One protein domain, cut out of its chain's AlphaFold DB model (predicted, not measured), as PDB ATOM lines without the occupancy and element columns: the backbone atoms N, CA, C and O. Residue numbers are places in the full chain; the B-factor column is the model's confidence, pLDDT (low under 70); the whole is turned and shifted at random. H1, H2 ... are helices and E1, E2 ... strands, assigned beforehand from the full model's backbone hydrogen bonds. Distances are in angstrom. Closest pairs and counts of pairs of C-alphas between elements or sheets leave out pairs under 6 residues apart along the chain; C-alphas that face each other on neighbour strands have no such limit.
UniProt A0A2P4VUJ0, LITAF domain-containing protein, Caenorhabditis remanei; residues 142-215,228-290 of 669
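AT A GLANCE: This is residues 142 to 215 and 228 to 290 of the 669 residues of the protein "LITAF domain-containing protein" of Caenorhabditis remanei (UniProt A0A2P4VUJ0). Little regular structure: a strongly twisted five-stranded antiparallel sheet, E5 E4 E6 E3 E7, with the hairpin E1 E2 as an arm at one end and H2 at the arm's base. The 137 printed residues run E1 E2 E3 E4 E5 E6 H1 H2 E7, class mixed, with 49 in named elements. The whole is loose, radius of gyration of the C-alphas 17.9 A, spanning 65 by 36 by 26 A.

HOW THE PARTS SIT: Antiparallel E1, residues 147 to 151, and E2, 165 to 169, have N 149 and O 167 within hydrogen-bond range, 2.9 A. So have E3, 177 to 181, and E7, 281 to 284, N 178 and O 283, 2.9 A. E4, 197 to 206, bends by 67 degrees at residue 203. H1, 263 to 266, only grazes the large sheet. H2, 270 to 276, is not on it; the closest C-alphas of H2 and E1 are Lys 275 and Gly 147, 3.9 A.

IN THESE COORDINATES: E1 begins at C-alpha 147 (489.781, 511.745, 887.528). E5 is residues 243 to 246, E6 254 to 258. E4 measures 24.1 A.

THE WHOLE: Residues 216 to 227 are cut out; C-alphas 215 and 228 are 9.1 A apart. Links E1 to E2 and E3 to E4 are long. pLDDT is under 70 in 51 residues.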
ATOM      1  N   GLU A 142     488.869 502.356 892.730       84.88
ATOM      2  CA  GLU A 142     488.681 503.695 892.194       84.88
ATOM      3  C   GLU A 142     490.019 504.349 891.820       84.88
ATOM      4  O   GLU A 142     490.079 505.049 890.816       84.88
ATOM      5  N   PHE A 143     491.112 504.023 892.524       84.75
ATOM      6  CA  PHE A 143     492.467 504.495 892.194       84.75
ATOM      7  C   PHE A 143     493.036 503.882 890.907       84.75
ATOM      8  O   PHE A 143     494.115 504.247 890.456       84.75
ATOM      9  N   THR A 144     492.328 502.935 890.286       80.56
ATOM     10  CA  THR A 144     492.719 502.388 888.979       80.56
ATOM     11  C   THR A 144     492.257 503.246 887.805       80.56
ATOM     12  O   THR A 144     492.657 502.974 886.671       80.56
ATOM     13  N   LYS A 145     491.401 504.242 888.061       83.56
ATOM     14  CA  LYS A 145     490.776 505.116 887.070       83.56
ATOM     15  C   LYS A 145     491.202 506.557 887.311       83.56
ATOM     16  O   LYS A 145     491.344 506.986 888.449       83.56
ATOM     17  N   CYS A 146     491.360 507.296 886.228       83.75
ATOM     18  CA  CYS A 146     491.700 508.707 886.269       83.75
ATOM     19  C   CYS A 146     490.500 509.578 886.630       83.75
ATOM     20  O   CYS A 146     489.355 509.247 886.315       83.75
ATOM     21  N   GLY A 147     490.781 510.724 887.248       80.56
ATOM     22  CA  GLY A 147     489.781 511.745 887.528       80.56
ATOM     23  C   GLY A 147     489.189 511.688 888.932       80.56
ATOM     24  O   GLY A 147     489.722 511.071 889.857       80.56
ATOM     25  N   GLY A 148     488.111 512.453 889.103       81.50
ATOM     26  CA  GLY A 148     487.460 512.650 890.391       81.50
ATOM     27  C   GLY A 148     486.497 511.518 890.724       81.50
ATOM     28  O   GLY A 148     485.655 511.142 889.906       81.50
ATOM     29  N   SER A 149     486.566 511.006 891.949       80.88
ATOM     30  CA  SER A 149     485.538 510.124 892.492       80.88
ATOM     31  C   SER A 149     485.274 510.446 893.955       80.88
ATOM     32  O   SER A 149     486.136 510.931 894.681       80.88
ATOM     33  N   THR A 150     484.045 510.195 894.387       84.06
ATOM     34  CA  THR A 150     483.625 510.414 895.768       84.06
ATOM     35  C   THR A 150     483.338 509.057 896.374       84.06
ATOM     36  O   THR A 150     482.383 508.393 895.970       84.06
ATOM     37  N   LEU A 151     484.167 508.635 897.326       84.06
ATOM     38  CA  LEU A 151     484.044 507.330 897.964       84.06
ATOM     39  C   LEU A 151     484.367 507.394 899.452       84.06
ATOM     40  O   LEU A 151     484.994 508.324 899.958       84.06
ATOM     41  N   LYS A 152     483.961 506.345 900.157       81.12
ATOM     42  CA  LYS A 152     484.360 506.111 901.536       81.12
ATOM     43  C   LYS A 152     485.736 505.441 901.545       81.12
ATOM     44  O   LYS A 152     485.846 504.253 901.263       81.12
ATOM     45  N   LEU A 153     486.776 506.201 901.879       80.75
ATOM     46  CA  LEU A 153     488.166 505.721 901.846       80.75
ATOM     47  C   LEU A 153     488.546 504.816 903.018       80.75
ATOM     48  O   LEU A 153     489.492 504.035 902.921       80.75
ATOM     49  N   ASN A 154     487.829 504.939 904.132       80.00
ATOM     50  CA  ASN A 154     488.098 504.189 905.344       80.00
ATOM     51  C   ASN A 154     486.818 503.484 905.800       80.00
ATOM     52  O   ASN A 154     485.845 504.099 906.241       80.00
ATOM     53  N   GLU A 155     486.816 502.162 905.654       76.50
ATOM     54  CA  GLU A 155     485.658 501.323 905.937       76.50
ATOM     55  C   GLU A 155     485.264 501.311 907.418       76.50
ATOM     56  O   GLU A 155     484.077 501.149 907.710       76.50
ATOM     57  N   ALA A 156     486.214 501.552 908.326       74.62
ATOM     58  CA  ALA A 156     486.007 501.475 909.767       74.62
ATOM     59  C   ALA A 156     485.222 502.663 910.349       74.62
ATOM     60  O   ALA A 156     484.765 502.558 911.488       74.62
ATOM     61  N   PHE A 157     484.992 503.741 909.585       72.50
ATOM     62  CA  PHE A 157     484.101 504.822 910.016       72.50
ATOM     63  C   PHE A 157     482.624 504.391 909.965       72.50
ATOM     64  O   PHE A 157     482.148 503.927 908.928       72.50
ATOM     65  N   PRO A 158     481.847 504.537 911.049       58.56
ATOM     66  CA  PRO A 158     480.538 503.894 911.181       58.56
ATOM     67  C   PRO A 158     479.416 504.503 910.319       58.56
ATOM     68  O   PRO A 158     478.420 503.824 910.066       58.56
ATOM     69  N   ASN A 159     479.540 505.746 909.841       61.94
ATOM     70  CA  ASN A 159     478.446 506.433 909.147       61.94
ATOM     71  C   ASN A 159     478.633 506.440 907.616       61.94
ATOM     72  O   ASN A 159     479.610 506.972 907.091       61.94
ATOM     73  N   LYS A 160     477.703 505.821 906.876       51.59
ATOM     74  CA  LYS A 160     477.851 505.557 905.429       51.59
ATOM     75  C   LYS A 160     477.718 506.799 904.535       51.59
ATOM     76  O   LYS A 160     478.176 506.747 903.402       51.59
ATOM     77  N   ASN A 161     477.132 507.893 905.029       51.19
ATOM     78  CA  ASN A 161     476.782 509.054 904.195       51.19
ATOM     79  C   ASN A 161     477.542 510.350 904.542       51.19
ATOM     80  O   ASN A 161     477.486 511.292 903.760       51.19
ATOM     81  N   THR A 162     478.251 510.422 905.677       59.75
ATOM     82  CA  THR A 162     478.950 511.645 906.140       59.75
ATOM     83  C   THR A 162     480.457 511.662 905.877       59.75
ATOM     84  O   THR A 162     481.057 512.725 905.970       59.75
ATOM     85  N   HIS A 163     481.071 510.528 905.516       68.50
ATOM     86  CA  HIS A 163     482.533 510.403 905.328       68.50
ATOM     87  C   HIS A 163     482.922 510.034 903.897       68.50
ATOM     88  O   HIS A 163     483.940 509.385 903.654       68.50
ATOM     89  N   ASN A 164     482.089 510.422 902.937       77.94
ATOM     90  CA  ASN A 164     482.472 510.336 901.542       77.94
ATOM     91  C   ASN A 164     483.512 511.420 901.265       77.94
ATOM     92  O   ASN A 164     483.228 512.612 901.382       77.94
ATOM     93  N   VAL A 165     484.719 510.989 900.921       81.31
ATOM     94  CA  VAL A 165     485.831 511.871 900.601       81.31
ATOM     95  C   VAL A 165     485.964 511.940 899.091       81.31
ATOM     96  O   VAL A 165     486.023 510.921 898.403       81.31
ATOM     97  N   GLU A 166     486.005 513.165 898.582       81.56
ATOM     98  CA  GLU A 166     486.388 513.417 897.202       81.56
ATOM     99  C   GLU A 166     487.885 513.135 897.046       81.56
ATOM    100  O   GLU A 166     488.735 513.737 897.722       81.56
ATOM    101  N   ILE A 167     488.193 512.193 896.160       83.25
ATOM    102  CA  ILE A 167     489.538 511.956 895.660       83.25
ATOM    103  C   ILE A 167     489.628 512.419 894.220       83.25
ATOM    104  O   ILE A 167     488.668 512.349 893.453       83.25
ATOM    105  N   LEU A 168     490.822 512.855 893.862       82.19
ATOM    106  CA  LEU A 168     491.207 513.124 892.496       82.19
ATOM    107  C   LEU A 168     492.428 512.258 892.224       82.19
ATOM    108  O   LEU A 168     493.467 512.491 892.836       82.19
ATOM    109  N   VAL A 169     492.282 511.268 891.348       83.00
ATOM    110  CA  VAL A 169     493.415 510.487 890.846       83.00
ATOM    111  C   VAL A 169     494.000 511.276 889.690       83.00
ATOM    112  O   VAL A 169     493.395 511.369 888.613       83.00
ATOM    113  N   ASP A 170     495.128 511.920 889.955       78.38
ATOM    114  CA  ASP A 170     495.827 512.699 888.950       78.38
ATOM    115  C   ASP A 170     496.663 511.781 888.065       78.38
ATOM    116  O   ASP A 170     497.621 511.153 888.506       78.38
ATOM    117  N   CYS A 171     496.261 511.684 886.807       79.19
ATOM    118  CA  CYS A 171     496.804 510.719 885.874       79.19
ATOM    119  C   CYS A 171     497.800 511.352 884.912       79.19
ATOM    120  O   CYS A 171     497.634 511.221 883.710       79.19
ATOM    121  N   GLU A 172     498.799 512.097 885.364       78.62
ATOM    122  CA  GLU A 172     499.760 512.673 884.416       78.62
ATOM    123  C   GLU A 172     500.572 511.549 883.726       78.62
ATOM    124  O   GLU A 172     501.236 510.760 884.414       78.62
ATOM    125  N   PRO A 173     500.532 511.420 882.382       78.06
ATOM    126  CA  PRO A 173     501.425 510.503 881.679       78.06
ATOM    127  C   PRO A 173     502.873 510.963 881.864       78.06
ATOM    128  O   PRO A 173     503.157 512.152 881.820       78.06
ATOM    129  N   SER A 174     503.814 510.034 882.019       77.50
ATOM    130  CA  SER A 174     505.237 510.335 882.229       77.50
ATOM    131  C   SER A 174     506.121 509.280 881.553       77.50
ATOM    132  O   SER A 174     505.623 508.238 881.121       77.50
ATOM    133  N   PRO A 175     507.456 509.438 881.512       74.81
ATOM    134  CA  PRO A 175     508.338 508.406 880.962       74.81
ATOM    135  C   PRO A 175     508.169 507.021 881.581       74.81
ATOM    136  O   PRO A 175     508.534 506.027 880.951       74.81
ATOM    137  N   THR A 176     507.639 506.936 882.804       74.19
ATOM    138  CA  THR A 176     507.387 505.681 883.518       74.19
ATOM    139  C   THR A 176     505.926 505.242 883.476       74.19
ATOM    140  O   THR A 176     505.649 504.109 883.870       74.19
ATOM    141  N   ARG A 177     504.995 506.074 882.986       79.75
ATOM    142  CA  ARG A 177     503.543 505.854 883.071       79.75
ATOM    143  C   ARG A 177     502.822 506.264 881.798       79.75
ATOM    144  O   ARG A 177     503.071 507.314 881.224       79.75
ATOM    145  N   VAL A 178     501.856 505.460 881.402       79.44
ATOM    146  CA  VAL A 178     501.011 505.715 880.236       79.44
ATOM    147  C   VAL A 178     499.556 505.706 880.646       79.44
ATOM    148  O   VAL A 178     499.185 505.079 881.642       79.44
ATOM    149  N   LEU A 179     498.731 506.371 879.849       81.75
ATOM    150  CA  LEU A 179     497.286 506.311 880.004       81.75
ATOM    151  C   LEU A 179     496.695 505.442 878.915       81.75
ATOM    152  O   LEU A 179     497.075 505.561 877.755       81.75
ATOM    153  N   ILE A 180     495.754 504.590 879.293       80.44
ATOM    154  CA  ILE A 180     495.047 503.695 878.386       80.44
ATOM    155  C   ILE A 180     493.558 503.951 878.558       80.44
ATOM    156  O   ILE A 180     493.048 503.918 879.674       80.44
ATOM    157  N   GLY A 181     492.852 504.176 877.459       79.94
ATOM    158  CA  GLY A 181     491.414 504.410 877.484       79.94
ATOM    159  C   GLY A 181     490.752 504.049 876.165       79.94
ATOM    160  O   GLY A 181     491.420 503.734 875.180       79.94
ATOM    161  N   LYS A 182     489.422 504.088 876.144       76.75
ATOM    162  CA  LYS A 182     488.623 503.967 874.918       76.75
ATOM    163  C   LYS A 182     487.976 505.307 874.610       76.75
ATOM    164  O   LYS A 182     487.550 505.991 875.536       76.75
ATOM    165  N   ASP A 183     487.900 505.665 873.329       72.94
ATOM    166  CA  ASP A 183     487.213 506.875 872.854       72.94
ATOM    167  C   ASP A 183     487.607 508.162 873.622       72.94
ATOM    168  O   ASP A 183     486.777 509.019 873.951       72.94
ATOM    169  N   MET A 184     488.900 508.303 873.930       75.00
ATOM    170  CA  MET A 184     489.484 509.466 874.584       75.00
ATOM    171  C   MET A 184     489.355 510.713 873.703       75.00
ATOM    172  O   MET A 184     489.878 510.783 872.590       75.00
ATOM    173  N   LYS A 185     488.649 511.728 874.215       71.56
ATOM    174  CA  LYS A 185     488.376 512.994 873.515       71.56
ATOM    175  C   LYS A 185     489.246 514.101 874.088       71.56
ATOM    176  O   LYS A 185     488.817 514.863 874.952       71.56
ATOM    177  N   LEU A 186     490.481 514.176 873.611       66.31
ATOM    178  CA  LEU A 186     491.503 515.047 874.195       66.31
ATOM    179  C   LEU A 186     491.821 516.289 873.345       66.31
ATOM    180  O   LEU A 186     492.698 517.063 873.711       66.31
ATOM    181  N   GLY A 187     491.098 516.496 872.240       62.97
ATOM    182  CA  GLY A 187     491.357 517.573 871.279       62.97
ATOM    183  C   GLY A 187     492.409 517.202 870.229       62.97
ATOM    184  O   GLY A 187     492.803 516.040 870.108       62.97
ATOM    185  N   ASP A 188     492.845 518.191 869.446       59.22
ATOM    186  CA  ASP A 188     493.837 517.999 868.385       59.22
ATOM    187  C   ASP A 188     495.250 517.876 868.975       59.22
ATOM    188  O   ASP A 188     495.902 518.874 869.290       59.22
ATOM    189  N   PHE A 189     495.755 516.644 869.070       63.06
ATOM    190  CA  PHE A 189     497.164 516.376 869.366       63.06
ATOM    191  C   PHE A 189     498.003 516.693 868.128       63.06
ATOM    192  O   PHE A 189     498.144 515.875 867.218       63.06
ATOM    193  N   LYS A 190     498.564 517.902 868.073       58.47
ATOM    194  CA  LYS A 190     499.587 518.235 867.078       58.47
ATOM    195  C   LYS A 190     500.932 517.756 867.600       58.47
ATOM    196  O   LYS A 190     501.358 518.172 868.670       58.47
ATOM    197  N   ARG A 191     501.594 516.884 866.839       56.12
ATOM    198  CA  ARG A 191     502.930 516.391 867.183       56.12
ATOM    199  C   ARG A 191     503.909 517.562 867.264       56.12
ATOM    200  O   ARG A 191     504.164 518.214 866.254       56.12
ATOM    201  N   ASP A 192     504.472 517.780 868.445       56.56
ATOM    202  CA  ASP A 192     505.588 518.693 868.668       56.56
ATOM    203  C   ASP A 192     506.707 517.929 869.385       56.56
ATOM    204  O   ASP A 192     506.560 517.483 870.522       56.56
ATOM    205  N   LEU A 193     507.835 517.778 868.684       55.81
ATOM    206  CA  LEU A 193     509.042 517.099 869.169       55.81
ATOM    207  C   LEU A 193     509.703 517.831 870.352       55.81
ATOM    208  O   LEU A 193     510.668 517.339 870.921       55.81
ATOM    209  N   LYS A 194     509.232 519.037 870.697       51.25
ATOM    210  CA  LYS A 194     509.714 519.818 871.844       51.25
ATOM    211  C   LYS A 194     508.850 519.663 873.094       51.25
ATOM    212  O   LYS A 194     509.261 520.137 874.145       51.25
ATOM    213  N   THR A 195     507.659 519.073 872.986       55.97
ATOM    214  CA  THR A 195     506.673 518.996 874.082       55.97
ATOM    215  C   THR A 195     506.080 517.590 874.205       55.97
ATOM    216  O   THR A 195     504.913 517.447 874.557       55.97
ATOM    217  N   GLU A 196     506.859 516.573 873.825       63.88
ATOM    218  CA  GLU A 196     506.451 515.231 873.384       63.88
ATOM    219  C   GLU A 196     505.411 514.530 874.278       63.88
ATOM    220  O   GLU A 196     505.734 513.678 875.111       63.88
ATOM    221  N   CYS A 197     504.141 514.861 874.029       74.06
ATOM    222  CA  CYS A 197     502.987 514.052 874.367       74.06
ATOM    223  C   CYS A 197     502.334 513.534 873.086       74.06
ATOM    224  O   CYS A 197     501.980 514.309 872.194       74.06
ATOM    225  N   GLU A 198     502.179 512.219 872.984       74.75
ATOM    226  CA  GLU A 198     501.682 511.547 871.791       74.75
ATOM    227  C   GLU A 198     500.463 510.684 872.141       74.75
ATOM    228  O   GLU A 198     500.479 509.898 873.089       74.75
ATOM    229  N   LEU A 199     499.389 510.850 871.363       76.62
ATOM    230  CA  LEU A 199     498.196 510.013 871.424       76.62
ATOM    231  C   LEU A 199     498.260 508.980 870.298       76.62
ATOM    232  O   LEU A 199     498.253 509.330 869.116       76.62
ATOM    233  N   PHE A 200     498.269 507.712 870.680       75.94
ATOM    234  CA  PHE A 200     498.238 506.575 869.774       75.94
ATOM    235  C   PHE A 200     496.921 505.820 869.879       75.94
ATOM    236  O   PHE A 200     496.240 505.831 870.900       75.94
ATOM    237  N   ALA A 201     496.591 505.122 868.807       77.00
ATOM    238  CA  ALA A 201     495.426 504.281 868.648       77.00
ATOM    239  C   ALA A 201     495.881 502.880 868.227       77.00
ATOM    240  O   ALA A 201     496.675 502.737 867.291       77.00
ATOM    241  N   CYS A 202     495.386 501.846 868.902       75.69
ATOM    242  CA  CYS A 202     495.618 500.466 868.496       75.69
ATOM    243  C   CYS A 202     494.766 500.146 867.268       75.69
ATOM    244  O   CYS A 202     493.539 500.207 867.310       75.69
ATOM    245  N   THR A 203     495.421 499.835 866.157       74.06
ATOM    246  CA  THR A 203     494.754 499.533 864.884       74.06
ATOM    247  C   THR A 203     494.193 498.108 864.869       74.06
ATOM    248  O   THR A 203     494.540 497.288 865.712       74.06
ATOM    249  N   ASP A 204     493.381 497.765 863.869       76.38
ATOM    250  CA  ASP A 204     492.942 496.373 863.663       76.38
ATOM    251  C   ASP A 204     493.991 495.513 862.932       76.38
ATOM    252  O   ASP A 204     493.865 494.285 862.843       76.38
ATOM    253  N   THR A 205     495.057 496.141 862.427       75.38
ATOM    254  CA  THR A 205     496.115 495.487 861.650       75.38
ATOM    255  C   THR A 205     497.242 494.981 862.538       75.38
ATOM    256  O   THR A 205     497.717 495.714 863.402       75.38
ATOM    257  N   ASP A 206     497.707 493.754 862.300       77.50
ATOM    258  CA  ASP A 206     498.884 493.200 862.979       77.50
ATOM    259  C   ASP A 206     500.184 493.788 862.413       77.50
ATOM    260  O   ASP A 206     500.223 494.179 861.245       77.50
ATOM    261  N   TYR A 207     501.252 493.830 863.216       73.94
ATOM    262  CA  TYR A 207     502.595 494.164 862.719       73.94
ATOM    263  C   TYR A 207     503.022 493.222 861.587       73.94
ATOM    264  O   TYR A 207     502.823 492.004 861.666       73.94
ATOM    265  N   GLU A 208     503.668 493.780 860.564       77.06
ATOM    266  CA  GLU A 208     504.309 493.017 859.500       77.06
ATOM    267  C   GLU A 208     505.415 492.105 860.061       77.06
ATOM    268  O   GLU A 208     506.088 492.442 861.037       77.06
ATOM    269  N   ASP A 209     505.613 490.935 859.448       80.19
ATOM    270  CA  ASP A 209     506.702 490.020 859.807       80.19
ATOM    271  C   ASP A 209     508.080 490.628 859.513       80.19
ATOM    272  O   ASP A 209     508.244 491.426 858.590       80.19
ATOM    273  N   LYS A 210     509.096 490.216 860.286       80.06
ATOM    274  CA  LYS A 210     510.489 490.644 860.093       80.06
ATOM    275  C   LYS A 210     510.898 490.466 858.627       80.06
ATOM    276  O   LYS A 210     510.810 489.366 858.087       80.06
ATOM    277  N   GLY A 211     511.409 491.527 858.007       73.38
ATOM    278  CA  GLY A 211     511.866 491.503 856.615       73.38
ATOM    279  C   GLY A 211     510.782 491.774 855.566       73.38
ATOM    280  O   GLY A 211     511.109 491.817 854.379       73.38
ATOM    281  N   ALA A 212     509.528 491.987 855.972       80.81
ATOM    282  CA  ALA A 212     508.473 492.446 855.075       80.81
ATOM    283  C   ALA A 212     508.737 493.872 854.568       80.81
ATOM    284  O   ALA A 212     509.363 494.685 855.248       80.81
ATOM    285  N   ASP A 213     508.236 494.169 853.375       76.25
ATOM    286  CA  ASP A 213     508.334 495.485 852.750       76.25
ATOM    287  C   ASP A 213     507.407 496.497 853.432       76.25
ATOM    288  O   ASP A 213     506.185 496.346 853.429       76.25
ATOM    289  N   LEU A 214     507.988 497.553 854.004       69.62
ATOM    290  CA  LEU A 214     507.254 498.683 854.563       69.62
ATOM    291  C   LEU A 214     506.945 499.711 853.473       69.62
ATOM    292  O   LEU A 214     507.746 499.969 852.573       69.62
ATOM    293  N   LYS A 215     505.787 500.370 853.586       64.56
ATOM    294  CA  LYS A 215     505.435 501.480 852.694       64.56
ATOM    295  C   LYS A 215     506.370 502.662 852.951       64.56
ATOM    296  O   LYS A 215     506.312 503.292 854.003       64.56
ATOM    297  N   LYS A 228     512.687 497.594 855.274       75.25
ATOM    298  CA  LYS A 228     512.277 496.283 855.779       75.25
ATOM    299  C   LYS A 228     511.761 496.398 857.207       75.25
ATOM    300  O   LYS A 228     512.343 497.112 858.022       75.25
ATOM    301  N   ALA A 229     510.693 495.671 857.518       72.25
ATOM    302  CA  ALA A 229     510.138 495.611 858.860       72.25
ATOM    303  C   ALA A 229     511.166 495.016 859.847       72.25
ATOM    304  O   ALA A 229     511.724 493.947 859.562       72.25
ATOM    305  N   PRO A 230     511.443 495.673 860.993       70.94
ATOM    306  CA  PRO A 230     512.232 495.089 862.075       70.94
ATOM    307  C   PRO A 230     511.527 493.882 862.714       70.94
ATOM    308  O   PRO A 230     510.426 493.493 862.327       70.94
ATOM    309  N   GLU A 231     512.180 493.267 863.701       73.69
ATOM    310  CA  GLU A 231     511.510 492.288 864.559       73.69
ATOM    311  C   GLU A 231     510.257 492.896 865.187       73.69
ATOM    312  O   GLU A 231     510.280 494.045 865.636       73.69
ATOM    313  N   LYS A 232     509.166 492.118 865.202       70.19
ATOM    314  CA  LYS A 232     507.940 492.531 865.876       70.19
ATOM    315  C   LYS A 232     508.255 492.790 867.336       70.19
ATOM    316  O   LYS A 232     508.972 492.020 867.981       70.19
ATOM    317  N   GLU A 233     507.668 493.852 867.855       63.66
ATOM    318  CA  GLU A 233     507.614 494.047 869.288       63.66
ATOM    319  C   GLU A 233     506.948 492.834 869.942       63.66
ATOM    320  O   GLU A 233     506.027 492.240 869.367       63.66
ATOM    321  N   LYS A 234     507.436 492.417 871.114       64.50
ATOM    322  CA  LYS A 234     506.854 491.236 871.742       64.50
ATOM    323  C   LYS A 234     505.403 491.540 872.131       64.50
ATOM    324  O   LYS A 234     505.107 492.593 872.689       64.50
ATOM    325  N   VAL A 235     504.499 490.620 871.817       63.97
ATOM    326  CA  VAL A 235     503.053 490.789 872.047       63.97
ATOM    327  C   VAL A 235     502.751 490.986 873.535       63.97
ATOM    328  O   VAL A 235     501.880 491.771 873.890       63.97
ATOM    329  N   ASP A 236     503.538 490.339 874.394       58.16
ATOM    330  CA  ASP A 236     503.516 490.456 875.853       58.16
ATOM    331  C   ASP A 236     504.157 491.742 876.386       58.16
ATOM    332  O   ASP A 236     504.182 491.904 877.601       58.16
ATOM    333  N   ILE A 237     504.691 492.624 875.519       57.44
ATOM    334  CA  ILE A 237     505.272 493.949 875.837       57.44
ATOM    335  C   ILE A 237     504.664 495.126 875.045       57.44
ATOM    336  O   ILE A 237     505.122 496.258 875.185       57.44
ATOM    337  N   ASN A 238     503.586 494.901 874.284       64.56
ATOM    338  CA  ASN A 238     502.899 495.942 873.512       64.56
ATOM    339  C   ASN A 238     501.450 496.178 873.963       64.56
ATOM    340  O   ASN A 238     500.646 495.252 873.940       64.56
ATOM    341  N   VAL A 239     501.036 497.410 874.287       67.06
ATOM    342  CA  VAL A 239     499.624 497.658 874.672       67.06
ATOM    343  C   VAL A 239     498.637 497.336 873.570       67.06
ATOM    344  O   VAL A 239     497.525 496.909 873.860       67.06
ATOM    345  N   CYS A 240     499.052 497.425 872.317       67.38
ATOM    346  CA  CYS A 240     498.228 496.986 871.204       67.38
ATOM    347  C   CYS A 240     498.322 495.467 870.947       67.38
ATOM    348  O   CYS A 240     497.698 494.945 870.026       67.38
ATOM    349  N   GLY A 241     499.061 494.720 871.767       71.25
ATOM    350  CA  GLY A 241     499.310 493.294 871.604       71.25
ATOM    351  C   GLY A 241     500.003 493.013 870.273       71.25
ATOM    352  O   GLY A 241     501.060 493.559 869.975       71.25
ATOM    353  N   ALA A 242     499.388 492.170 869.440       70.62
ATOM    354  CA  ALA A 242     499.879 491.901 868.087       70.62
ATOM    355  C   ALA A 242     499.598 493.047 867.094       70.62
ATOM    356  O   ALA A 242     500.138 493.043 865.983       70.62
ATOM    357  N   LYS A 243     498.759 494.015 867.482       75.81
ATOM    358  CA  LYS A 243     498.274 495.094 866.624       75.81
ATOM    359  C   LYS A 243     499.244 496.265 866.559       75.81
ATOM    360  O   LYS A 243     499.899 496.591 867.543       75.81
ATOM    361  N   LYS A 244     499.284 496.955 865.417       72.88
ATOM    362  CA  LYS A 244     500.080 498.180 865.251       72.88
ATOM    363  C   LYS A 244     499.470 499.329 866.039       72.88
ATOM    364  O   LYS A 244     498.248 499.498 866.017       72.88
ATOM    365  N   ALA A 245     500.313 500.172 866.624       72.19
ATOM    366  CA  ALA A 245     499.908 501.505 867.053       72.19
ATOM    367  C   ALA A 245     500.003 502.497 865.887       72.19
ATOM    368  O   ALA A 245     500.926 502.438 865.072       72.19
ATOM    369  N   GLY A 246     499.056 503.425 865.805       67.81
ATOM    370  CA  GLY A 246     499.065 504.487 864.805       67.81
ATOM    371  C   GLY A 246     498.246 505.697 865.229       67.81
ATOM    372  O   GLY A 246     497.597 505.692 866.268       67.81
ATOM    373  N   TYR A 247     498.260 506.742 864.407       65.25
ATOM    374  CA  TYR A 247     497.441 507.939 864.608       65.25
ATOM    375  C   TYR A 247     496.101 507.747 863.887       65.25
ATOM    376  O   TYR A 247     495.949 508.138 862.732       65.25
ATOM    377  N   MET A 248     495.145 507.074 864.532       59.22
ATOM    378  CA  MET A 248     493.800 506.876 863.984       59.22
ATOM    379  C   MET A 248     492.729 507.411 864.942       59.22
ATOM    380  O   MET A 248     492.793 507.128 866.136       59.22
ATOM    381  N   PRO A 249     491.713 508.136 864.443       53.19
ATOM    382  CA  PRO A 249     490.663 508.696 865.292       53.19
ATOM    383  C   PRO A 249     489.677 507.650 865.844       53.19
ATOM    384  O   PRO A 249     489.004 507.934 866.828       53.19
ATOM    385  N   ASN A 250     489.601 506.445 865.255       54.59
ATOM    386  CA  ASN A 250     488.509 505.485 865.486       54.59
ATOM    387  C   ASN A 250     488.994 504.084 865.922       54.59
ATOM    388  O   ASN A 250     488.610 503.085 865.317       54.59
ATOM    389  N   SER A 251     489.864 503.985 866.930       59.22
ATOM    390  CA  SER A 251     490.308 502.688 867.478       59.22
ATOM    391  C   SER A 251     489.604 502.296 868.772       59.22
ATOM    392  O   SER A 251     489.350 503.151 869.617       59.22
ATOM    393  N   ALA A 252     489.470 500.989 869.012       64.25
ATOM    394  CA  ALA A 252     488.913 500.434 870.247       64.25
ATOM    395  C   ALA A 252     489.764 500.668 871.513       64.25
ATOM    396  O   ALA A 252     489.275 500.440 872.618       64.25
ATOM    397  N   THR A 253     491.041 501.050 871.398       76.12
ATOM    398  CA  THR A 253     491.919 501.372 872.538       76.12
ATOM    399  C   THR A 253     492.929 502.424 872.117       76.12
ATOM    400  O   THR A 253     493.590 502.281 871.091       76.12
ATOM    401  N   GLN A 254     493.039 503.477 872.913       78.25
ATOM    402  CA  GLN A 254     493.954 504.587 872.716       78.25
ATOM    403  C   GLN A 254     494.941 504.661 873.882       78.25
ATOM    404  O   GLN A 254     494.629 504.254 875.005       78.25
ATOM    405  N   VAL A 255     496.129 505.188 873.604       79.00
ATOM    406  CA  VAL A 255     497.246 505.290 874.543       79.00
ATOM    407  C   VAL A 255     497.798 506.703 874.511       79.00
ATOM    408  O   VAL A 255     498.161 507.186 873.442       79.00
ATOM    409  N   ILE A 256     497.892 507.350 875.670       79.94
ATOM    410  CA  ILE A 256     498.598 508.626 875.812       79.94
ATOM    411  C   ILE A 256     499.973 508.342 876.401       79.94
ATOM    412  O   ILE A 256     500.108 507.681 877.436       79.94
ATOM    413  N   PHE A 257     500.980 508.870 875.728       77.56
ATOM    414  CA  PHE A 257     502.383 508.744 876.063       77.56
ATOM    415  C   PHE A 257     502.997 510.125 876.277       77.56
ATOM    416  O   PHE A 257     502.677 511.040 875.525       77.56
ATOM    417  N   ALA A 258     503.898 510.268 877.250       76.44
ATOM    418  CA  ALA A 258     504.653 511.502 877.445       76.44
ATOM    419  C   ALA A 258     506.116 511.229 877.812       76.44
ATOM    420  O   ALA A 258     506.405 510.389 878.666       76.44
ATOM    421  N   ASN A 259     507.031 511.990 877.209       69.00
ATOM    422  CA  ASN A 259     508.472 511.900 877.479       69.00
ATOM    423  C   ASN A 259     508.971 512.833 878.590       69.00
ATOM    424  O   ASN A 259     510.059 512.617 879.114       69.00
ATOM    425  N   GLU A 260     508.196 513.844 878.982       67.94
ATOM    426  CA  GLU A 260     508.634 514.820 879.994       67.94
ATOM    427  C   GLU A 260     507.613 515.051 881.117       67.94
ATOM    428  O   GLU A 260     507.900 515.791 882.047       67.94
ATOM    429  N   GLY A 261     506.442 514.404 881.085       63.06
ATOM    430  CA  GLY A 261     505.458 514.526 882.169       63.06
ATOM    431  C   GLY A 261     504.598 515.792 882.153       63.06
ATOM    432  O   GLY A 261     503.954 516.071 883.150       63.06
ATOM    433  N   ASN A 262     504.602 516.571 881.064       70.25
ATOM    434  CA  ASN A 262     503.864 517.838 880.953       70.25
ATOM    435  C   ASN A 262     502.825 517.828 879.819       70.25
ATOM    436  O   ASN A 262     502.672 518.795 879.064       70.25
ATOM    437  N   CYS A 263     502.149 516.697 879.636       71.69
ATOM    438  CA  CYS A 263     501.223 516.511 878.527       71.69
ATOM    439  C   CYS A 263     500.022 517.459 878.617       71.69
ATOM    440  O   CYS A 263     499.566 517.999 877.605       71.69
ATOM    441  N   TYR A 264     499.522 517.704 879.830       69.81
ATOM    442  CA  TYR A 264     498.300 518.483 880.024       69.81
ATOM    443  C   TYR A 264     498.458 519.972 879.736       69.81
ATOM    444  O   TYR A 264     497.513 520.605 879.259       69.81
ATOM    445  N   GLN A 265     499.649 520.537 879.946       66.31
ATOM    446  CA  GLN A 265     499.921 521.919 879.544       66.31
ATOM    447  C   GLN A 265     500.114 522.051 878.030       66.31
ATOM    448  O   GLN A 265     499.817 523.106 877.470       66.31
ATOM    449  N   ALA A 266     500.585 520.992 877.361       64.38
ATOM    450  CA  ALA A 266     500.800 520.994 875.916       64.38
ATOM    451  C   ALA A 266     499.483 520.954 875.120       64.38
ATOM    452  O   ALA A 266     499.412 521.511 874.023       64.38
ATOM    453  N   VAL A 267     498.426 520.340 875.670       66.25
ATOM    454  CA  VAL A 267     497.128 520.210 874.992       66.25
ATOM    455  C   VAL A 267     496.020 520.900 875.779       66.25
ATOM    456  O   VAL A 267     495.525 520.391 876.785       66.25
ATOM    457  N   THR A 268     495.584 522.066 875.299       66.06
ATOM    458  CA  THR A 268     494.543 522.869 875.957       66.06
ATOM    459  C   THR A 268     493.247 522.072 876.146       66.06
ATOM    460  O   THR A 268     492.671 521.570 875.187       66.06
ATOM    461  N   GLY A 269     492.760 521.989 877.389       66.94
ATOM    462  CA  GLY A 269     491.506 521.307 877.736       66.94
ATOM    463  C   GLY A 269     491.635 519.798 877.992       66.94
ATOM    464  O   GLY A 269     490.669 519.195 878.457       66.94
ATOM    465  N   SER A 270     492.810 519.202 877.765       69.06
ATOM    466  CA  SER A 270     493.062 517.768 877.986       69.06
ATOM    467  C   SER A 270     492.909 517.346 879.452       69.06
ATOM    468  O   SER A 270     492.268 516.333 879.716       69.06
ATOM    469  N   GLU A 271     493.382 518.156 880.404       69.94
ATOM    470  CA  GLU A 271     493.215 517.914 881.845       69.94
ATOM    471  C   GLU A 271     491.731 517.782 882.228       69.94
ATOM    472  O   GLU A 271     491.334 516.842 882.916       69.94
ATOM    473  N   ALA A 272     490.884 518.698 881.745       72.38
ATOM    474  CA  ALA A 272     489.446 518.660 882.004       72.38
ATOM    475  C   ALA A 272     488.783 517.448 881.332       72.38
ATOM    476  O   ALA A 272     487.943 516.792 881.949       72.38
ATOM    477  N   SER A 273     489.188 517.117 880.102       71.69
ATOM    478  CA  SER A 273     488.701 515.934 879.389       71.69
ATOM    479  C   SER A 273     489.057 514.634 880.108       71.69
ATOM    480  O   SER A 273     488.192 513.775 880.265       71.69
ATOM    481  N   ILE A 274     490.294 514.488 880.586       71.06
ATOM    482  CA  ILE A 274     490.752 513.271 881.270       71.06
ATOM    483  C   ILE A 274     490.092 513.145 882.633       71.06
ATOM    484  O   ILE A 274     489.601 512.074 882.975       71.06
ATOM    485  N   LYS A 275     489.977 514.252 883.374       70.19
ATOM    486  CA  LYS A 275     489.258 514.273 884.653       70.19
ATOM    487  C   LYS A 275     487.764 513.972 884.508       70.19
ATOM    488  O   LYS A 275     487.158 513.496 885.464       70.19
ATOM    489  N   ALA A 276     487.170 514.245 883.343       69.69
ATOM    490  CA  ALA A 276     485.760 513.973 883.060       69.69
ATOM    491  C   ALA A 276     485.490 512.544 882.551       69.69
ATOM    492  O   ALA A 276     484.355 512.067 882.650       69.69
ATOM    493  N   GLN A 277     486.493 511.856 881.997       72.12
ATOM    494  CA  GLN A 277     486.338 510.507 881.454       72.12
ATOM    495  C   GLN A 277     486.592 509.430 882.515       72.12
ATOM    496  O   GLN A 277     487.618 509.413 883.179       72.12
ATOM    497  N   LYS A 278     485.650 508.488 882.654       67.44
ATOM    498  CA  LYS A 278     485.636 507.495 883.748       67.44
ATOM    499  C   LYS A 278     486.367 506.180 883.447       67.44
ATOM    500  O   LYS A 278     486.468 505.330 884.335       67.44
ATOM    501  N   ASP A 279     486.847 506.002 882.218       78.12
ATOM    502  CA  ASP A 279     487.430 504.746 881.717       78.12
ATOM    503  C   ASP A 279     488.842 504.943 881.146       78.12
ATOM    504  O   ASP A 279     489.283 504.214 880.257       78.12
ATOM    505  N   ILE A 280     489.551 505.948 881.665       82.38
ATOM    506  CA  ILE A 280     490.986 506.114 881.454       82.38
ATOM    507  C   ILE A 280     491.707 505.489 882.644       82.38
ATOM    508  O   ILE A 280     491.376 505.760 883.800       82.38
ATOM    509  N   HIS A 281     492.695 504.659 882.349       81.50
ATOM    510  CA  HIS A 281     493.496 503.931 883.317       81.50
ATOM    511  C   HIS A 281     494.954 504.346 883.213       81.50
ATOM    512  O   HIS A 281     495.520 504.366 882.120       81.50
ATOM    513  N   GLN A 282     495.584 504.605 884.355       80.06
ATOM    514  CA  GLN A 282     497.024 504.806 884.417       80.06
ATOM    515  C   GLN A 282     497.747 503.475 884.618       80.06
ATOM    516  O   GLN A 282     497.390 502.667 885.481       80.06
ATOM    517  N   VAL A 283     498.798 503.258 883.829       74.81
ATOM    518  CA  VAL A 283     499.586 502.027 883.844       74.81
ATOM    519  C   VAL A 283     501.082 502.347 883.887       74.81
ATOM    520  O   VAL A 283     501.561 503.104 883.042       74.81
ATOM    521  N   PRO A 284     501.856 501.766 884.823       75.56
ATOM    522  CA  PRO A 284     503.311 501.860 884.783       75.56
ATOM    523  C   PRO A 284     503.876 501.036 883.627       75.56
ATOM    524  O   PRO A 284     503.523 499.869 883.464       75.56
ATOM    525  N   ARG A 285     504.816 501.610 882.875       72.38
ATOM    526  CA  ARG A 285     505.419 500.978 881.692       72.38
ATOM    527  C   ARG A 285     506.251 499.738 882.016       72.38
ATOM    528  O   ARG A 285     506.344 498.802 881.240       72.38
ATOM    529  N   TRP A 286     506.874 499.713 883.187       69.56
ATOM    530  CA  TRP A 286     507.836 498.671 883.569       69.56
ATOM    531  C   TRP A 286     507.237 497.596 884.481       69.56
ATOM    532  O   TRP A 286     507.962 496.743 885.004       69.56
ATOM    533  N   LEU A 287     505.926 497.656 884.727       70.19
ATOM    534  CA  LEU A 287     505.246 496.678 885.558       70.19
ATOM    535  C   LEU A 287     505.063 495.387 884.768       70.19
ATOM    536  O   LEU A 287     504.447 495.393 883.711       70.19
ATOM    537  N   LYS A 288     505.557 494.272 885.301       68.50
ATOM    538  CA  LYS A 288     505.359 492.977 884.652       68.50
ATOM    539  C   LYS A 288     503.895 492.552 884.657       68.50
ATOM    540  O   LYS A 288     503.171 492.853 885.613       68.50
ATOM    541  N   ALA A 289     503.460 491.805 883.645       62.62
ATOM    542  CA  ALA A 289     502.071 491.345 883.521       62.62
ATOM    543  C   ALA A 289     501.594 490.571 884.772       62.62
ATOM    544  O   ALA A 289     500.463 490.754 885.234       62.62
ATOM    545  N   ASP A 290     502.490 489.801 885.401       65.25
ATOM    546  CA  ASP A 290     502.245 488.994 886.605       65.25
ATOM    547  C   ASP A 290     502.400 489.754 887.943       65.25
ATOM    548  O   ASP A 290     502.220 489.168 889.014       65.25
TER     549      ASP A 290